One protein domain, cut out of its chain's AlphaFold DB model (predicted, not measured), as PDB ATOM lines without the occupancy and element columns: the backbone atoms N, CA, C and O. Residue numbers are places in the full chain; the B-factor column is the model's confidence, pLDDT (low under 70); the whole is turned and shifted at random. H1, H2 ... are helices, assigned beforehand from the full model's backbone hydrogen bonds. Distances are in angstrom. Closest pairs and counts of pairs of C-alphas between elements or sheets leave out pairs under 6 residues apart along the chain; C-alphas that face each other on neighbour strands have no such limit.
ATOM      1  N   ASP A   2     346.563 194.128 270.053       83.50
ATOM      2  CA  ASP A   2     347.854 194.658 269.588       83.50
ATOM      3  C   ASP A   2     347.889 196.163 269.331       83.50
ATOM      4  O   ASP A   2     348.804 196.823 269.801       83.50
ATOM      5  N   THR A   3     346.886 196.738 268.661       86.12
ATOM      6  CA  THR A   3     346.840 198.190 268.413       86.12
ATOM      7  C   THR A   3     346.886 199.007 269.705       86.12
ATOM      8  O   THR A   3     347.568 200.026 269.775       86.12
ATOM      9  N   ILE A   4     346.198 198.553 270.756       87.88
ATOM     10  CA  ILE A   4     346.218 199.235 272.053       87.88
ATOM     11  C   ILE A   4     347.574 198.996 272.719       87.88
ATOM     12  O   ILE A   4     348.206 199.945 273.170       87.88
ATOM     13  N   GLN A   5     348.046 197.746 272.734       86.44
ATOM     14  CA  GLN A   5     349.250 197.373 273.473       86.44
ATOM     15  C   GLN A   5     350.549 197.919 272.875       86.44
ATOM     16  O   GLN A   5     351.434 198.346 273.607       86.44
ATOM     17  N   ARG A   6     350.667 197.891 271.548       86.81
ATOM     18  CA  ARG A   6     351.875 198.269 270.803       86.81
ATOM     19  C   ARG A   6     351.786 199.661 270.185       86.81
ATOM     20  O   ARG A   6     352.816 200.222 269.846       86.81
ATOM     21  N   GLY A   7     350.579 200.204 270.026       88.56
ATOM     22  CA  GLY A   7     350.363 201.538 269.464       88.56
ATOM     23  C   GLY A   7     350.048 202.573 270.536       88.56
ATOM     24  O   GLY A   7     350.813 203.512 270.741       88.56
ATOM     25  N   LEU A   8     348.928 202.399 271.241       89.06
ATOM     26  CA  LEU A   8     348.422 203.426 272.159       89.06
ATOM     27  C   LEU A   8     349.238 203.537 273.447       89.06
ATOM     28  O   LEU A   8     349.608 204.644 273.819       89.06
ATOM     29  N   ILE A   9     349.534 202.418 274.118       88.75
ATOM     30  CA  ILE A   9     350.255 202.444 275.401       88.75
ATOM     31  C   ILE A   9     351.638 203.099 275.272       88.75
ATOM     32  O   ILE A   9     351.921 203.987 276.073       88.75
ATOM     33  N   PRO A  10     352.490 202.746 274.286       90.75
ATOM     34  CA  PRO A  10     353.806 203.373 274.154       90.75
ATOM     35  C   PRO A  10     353.739 204.856 273.771       90.75
ATOM     36  O   PRO A  10     354.703 205.582 273.985       90.75
ATOM     37  N   SER A  11     352.610 205.302 273.211       90.75
ATOM     38  CA  SER A  11     352.385 206.697 272.816       90.75
ATOM     39  C   SER A  11     351.907 207.582 273.974       90.75
ATOM     40  O   SER A  11     351.726 208.785 273.790       90.75
ATOM     41  N   LEU A  12     351.668 207.012 275.160       91.06
ATOM     42  CA  LEU A  12     351.293 207.790 276.334       91.06
ATOM     43  C   LEU A  12     352.486 208.588 276.855       91.06
ATOM     44  O   LEU A  12     353.590 208.073 277.020       91.06
ATOM     45  N   THR A  13     352.231 209.844 277.210       92.12
ATOM     46  CA  THR A  13     353.157 210.619 278.037       92.12
ATOM     47  C   THR A  13     353.304 209.970 279.419       92.12
ATOM     48  O   THR A  13     352.411 209.230 279.847       92.12
ATOM     49  N   PRO A  14     354.370 210.281 280.179       87.12
ATOM     50  CA  PRO A  14     354.434 209.923 281.593       87.12
ATOM     51  C   PRO A  14     353.143 210.342 282.314       87.12
ATOM     52  O   PRO A  14     352.680 211.470 282.150       87.12
ATOM     53  N   ASN A  15     352.540 209.418 283.068       86.62
ATOM     54  CA  ASN A  15     351.238 209.572 283.742       86.62
ATOM     55  C   ASN A  15     350.017 209.777 282.819       86.62
ATOM     56  O   ASN A  15     348.950 210.172 283.290       86.62
ATOM     57  N   GLY A  16     350.140 209.500 281.519       88.50
ATOM     58  CA  GLY A  16     349.012 209.490 280.592       88.50
ATOM     59  C   GLY A  16     347.984 208.414 280.953       88.50
ATOM     60  O   GLY A  16     348.328 207.344 281.456       88.50
ATOM     61  N   GLN A  17     346.709 208.688 280.679       90.19
ATOM     62  CA  GLN A  17     345.607 207.778 280.989       90.19
ATOM     63  C   GLN A  17     344.889 207.337 279.713       90.19
ATOM     64  O   GLN A  17     344.542 208.160 278.869       90.19
ATOM     65  N   ILE A  18     344.599 206.038 279.609       90.38
ATOM     66  CA  ILE A  18     343.678 205.499 278.602       90.38
ATOM     67  C   ILE A  18     342.330 205.244 279.268       90.38
ATOM     68  O   ILE A  18     342.245 204.574 280.297       90.38
ATOM     69  N   VAL A  19     341.266 205.754 278.652       91.88
ATOM     70  CA  VAL A  19     339.885 205.444 279.025       91.88
ATOM     71  C   VAL A  19     339.206 204.816 277.818       91.88
ATOM     72  O   VAL A  19     339.071 205.449 276.775       91.88
ATOM     73  N   LEU A  20     338.792 203.559 277.961       90.62
ATOM     74  CA  LEU A  20     338.097 202.813 276.919       90.62
ATOM     75  C   LEU A  20     336.611 202.716 277.277       90.62
ATOM     76  O   LEU A  20     336.259 202.196 278.337       90.62
ATOM     77  N   ILE A  21     335.750 203.204 276.387       91.19
ATOM     78  CA  ILE A  21     334.293 203.163 276.537       91.19
ATOM     79  C   ILE A  21     333.722 202.475 275.301       91.19
ATOM     80  O   ILE A  21     334.059 202.838 274.178       91.19
ATOM     81  N   GLY A  22     332.865 201.480 275.504       88.75
ATOM     82  CA  GLY A  22     332.211 200.772 274.412       88.75
ATOM     83  C   GLY A  22     331.173 199.774 274.908       88.75
ATOM     84  O   GLY A  22     331.113 199.465 276.098       88.75
ATOM     85  N   THR A  23     330.373 199.273 273.972       86.69
ATOM     86  CA  THR A  23     329.346 198.257 274.222       86.69
ATOM     87  C   THR A  23     329.940 196.855 274.108       86.69
ATOM     88  O   THR A  23     330.717 196.564 273.194       86.69
ATOM     89  N   ILE A  24     329.561 195.957 275.017       88.00
ATOM     90  CA  ILE A  24     329.957 194.546 274.981       88.00
ATOM     91  C   ILE A  24     329.003 193.785 274.053       88.00
ATOM     92  O   ILE A  24     328.069 193.134 274.507       88.00
ATOM     93  N   LEU A  25     329.254 193.843 272.743       76.25
ATOM     94  CA  LEU A  25     328.427 193.128 271.759       76.25
ATOM     95  C   LEU A  25     328.594 191.599 271.853       76.25
ATOM     96  O   LEU A  25     327.639 190.847 271.699       76.25
ATOM     97  N   ARG A  26     329.823 191.132 272.110       76.56
ATOM     98  CA  ARG A  26     330.187 189.718 272.321       76.56
ATOM     99  C   ARG A  26     331.333 189.626 273.324       76.56
ATOM    100  O   ARG A  26     332.149 190.550 273.402       76.56
ATOM    101  N   LYS A  27     331.478 188.488 274.014       78.00
ATOM    102  CA  LYS A  27     332.614 188.235 274.929       78.00
ATOM    103  C   LYS A  27     333.979 188.380 274.242       78.00
ATOM    104  O   LYS A  27     334.915 188.896 274.841       78.00
ATOM    105  N   ASN A  28     334.064 188.009 272.962       79.50
ATOM    106  CA  ASN A  28     335.291 188.081 272.164       79.50
ATOM    107  C   ASN A  28     335.586 189.463 271.547       79.50
ATOM    108  O   ASN A  28     336.628 189.622 270.906       79.50
ATOM    109  N   SER A  29     334.716 190.461 271.744       85.25
ATOM    110  CA  SER A  29     335.016 191.857 271.389       85.25
ATOM    111  C   SER A  29     336.253 192.372 272.136       85.25
ATOM    112  O   SER A  29     336.633 191.828 273.171       85.25
ATOM    113  N   VAL A  30     336.887 193.441 271.640       88.19
ATOM    114  CA  VAL A  30     338.063 194.042 272.303       88.19
ATOM    115  C   VAL A  30     337.742 194.426 273.751       88.19
ATOM    116  O   VAL A  30     338.456 194.011 274.659       88.19
ATOM    117  N   VAL A  31     336.637 195.145 273.975       89.00
ATOM    118  CA  VAL A  31     336.181 195.554 275.316       89.00
ATOM    119  C   VAL A  31     335.869 194.325 276.178       89.00
ATOM    120  O   VAL A  31     336.317 194.252 277.319       89.00
ATOM    121  N   GLY A  32     335.161 193.333 275.622       87.75
ATOM    122  CA  GLY A  32     334.829 192.086 276.320       87.75
ATOM    123  C   GLY A  32     336.066 191.311 276.778       87.75
ATOM    124  O   GLY A  32     336.148 190.925 277.943       87.75
ATOM    125  N   LYS A  33     337.069 191.175 275.904       88.25
ATOM    126  CA  LYS A  33     338.347 190.529 276.228       88.25
ATOM    127  C   LYS A  33     339.129 191.301 277.293       88.25
ATOM    128  O   LYS A  33     339.669 190.677 278.197       88.25
ATOM    129  N   ILE A  34     339.179 192.639 277.239       90.38
ATOM    130  CA  ILE A  34     339.854 193.448 278.280       90.38
ATOM    131  C   ILE A  34     339.164 193.260 279.637       90.38
ATOM    132  O   ILE A  34     339.837 193.143 280.658       90.38
ATOM    133  N   LEU A  35     337.828 193.207 279.658       88.19
ATOM    134  CA  LEU A  35     337.045 193.071 280.888       88.19
ATOM    135  C   LEU A  35     337.266 191.739 281.614       88.19
ATOM    136  O   LEU A  35     337.166 191.706 282.840       88.19
ATOM    137  N   THR A  36     337.566 190.656 280.895       84.25
ATOM    138  CA  THR A  36     337.741 189.315 281.479       84.25
ATOM    139  C   THR A  36     339.194 188.852 281.543       84.25
ATOM    140  O   THR A  36     339.497 187.946 282.319       84.25
ATOM    141  N   SER A  37     340.103 189.476 280.786       87.00
ATOM    142  CA  SER A  37     341.510 189.074 280.716       87.00
ATOM    143  C   SER A  37     342.197 189.124 282.085       87.00
ATOM    144  O   SER A  37     341.973 190.042 282.878       87.00
ATOM    145  N   GLN A  38     343.050 188.135 282.347       88.00
ATOM    146  CA  GLN A  38     343.947 188.077 283.508       88.00
ATOM    147  C   GLN A  38     345.404 188.384 283.129       88.00
ATOM    148  O   GLN A  38     346.299 188.332 283.969       88.00
ATOM    149  N   GLU A  39     345.648 188.717 281.863       86.44
ATOM    150  CA  GLU A  39     346.979 189.028 281.354       86.44
ATOM    151  C   GLU A  39     347.391 190.452 281.736       86.44
ATOM    152  O   GLU A  39     346.560 191.362 281.840       86.44
ATOM    153  N   GLU A  40     348.697 190.662 281.907       82.94
ATOM    154  CA  GLU A  40     349.252 192.012 281.917       82.94
ATOM    155  C   GLU A  40     349.157 192.622 280.504       82.94
ATOM    156  O   GLU A  40     349.432 191.959 279.510       82.94
ATOM    157  N   ILE A  41     348.769 193.885 280.340       84.44
ATOM    158  CA  ILE A  41     348.524 194.878 281.400       84.44
ATOM    159  C   ILE A  41     347.069 194.949 281.886       84.44
ATOM    160  O   ILE A  41     346.730 195.706 282.796       84.44
ATOM    161  N   TRP A  42     346.178 194.206 281.236       89.06
ATOM    162  CA  TRP A  42     344.732 194.370 281.357       89.06
ATOM    163  C   TRP A  42     344.232 194.085 282.766       89.06
ATOM    164  O   TRP A  42     343.301 194.755 283.217       89.06
ATOM    165  N   LYS A  43     344.821 193.108 283.469       88.25
ATOM    166  CA  LYS A  43     344.408 192.677 284.819       88.25
ATOM    167  C   LYS A  43     344.361 193.815 285.847       88.25
ATOM    168  O   LYS A  43     343.516 193.792 286.734       88.25
ATOM    169  N   ASN A  44     345.200 194.838 285.672       86.81
ATOM    170  CA  ASN A  44     345.306 195.979 286.583       86.81
ATOM    171  C   ASN A  44     344.372 197.147 286.218       86.81
ATOM    172  O   ASN A  44     344.367 198.180 286.887       86.81
ATOM    173  N   TRP A  45     343.574 197.021 285.154       90.75
ATOM    174  CA  TRP A  45     342.648 198.075 284.751       90.75
ATOM    175  C   TRP A  45     341.448 198.153 285.692       90.75
ATOM    176  O   TRP A  45     340.853 197.141 286.064       90.75
ATOM    177  N   LYS A  46     341.009 199.378 285.991       92.19
ATOM    178  CA  LYS A  46     339.725 199.607 286.656       92.19
ATOM    179  C   LYS A  46     338.588 199.329 285.673       92.19
ATOM    180  O   LYS A  46     338.368 200.084 284.730       92.19
ATOM    181  N   ARG A  47     337.852 198.248 285.916       91.00
ATOM    182  CA  ARG A  47     336.768 197.766 285.052       91.00
ATOM    183  C   ARG A  47     335.417 198.100 285.661       91.00
ATOM    184  O   ARG A  47     335.221 197.946 286.866       91.00
ATOM    185  N   LYS A  48     334.471 198.536 284.834       90.50
ATOM    186  CA  LYS A  48     333.090 198.752 285.265       90.50
ATOM    187  C   LYS A  48     332.132 198.482 284.119       90.50
ATOM    188  O   LYS A  48     332.326 198.990 283.020       90.50
ATOM    189  N   ILE A  49     331.103 197.696 284.409       91.00
ATOM    190  CA  ILE A  49     329.999 197.427 283.491       91.00
ATOM    191  C   ILE A  49     328.838 198.332 283.888       91.00
ATOM    192  O   ILE A  49     328.541 198.501 285.072       91.00
TER     193      ILE A  49
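This is residues 2 to 49 of the 184 residues of an uncharacterized protein of Brevinema andersonii (UniProt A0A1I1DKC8). This is a domain of little regular structure: two short helices, H1 and H2, stand apart, joined by a long loop that runs along the length of an elongated body, and residues 37 to 49 swing out from H2 and fold back. Residues 10 to 16 stick out. The printed part has 48 residues, 17 of them in H1 and then H2, with no named strand; the class is all helix. It is only just compact, close to loose, with a radius of gyration of the C-alphas of 11.1 A and spans of 32 by 19 by 19 A.

H1, residues 2 to 11, begins at C-alpha 2 (347.854, 194.658, 269.588) and measures 13.3 A. H2, residues 30 to 36, measures 10.3 A and ends at C-alpha 36 (337.741, 189.315, 281.479).

H1 and H2 are apart, with no C-alpha of the one within 8 A of the other. In H2 every O i to N i+4 pair is within hydrogen-bond range; in H1, 3 of 6 are.

The C-alphas of Pro 14 and Arg 26, the two farthest apart, are 32.9 A apart. The link from H1 to H2 is long, 18 residues. The printed part has no cut, and no printed residue is under 70 in pLDDT.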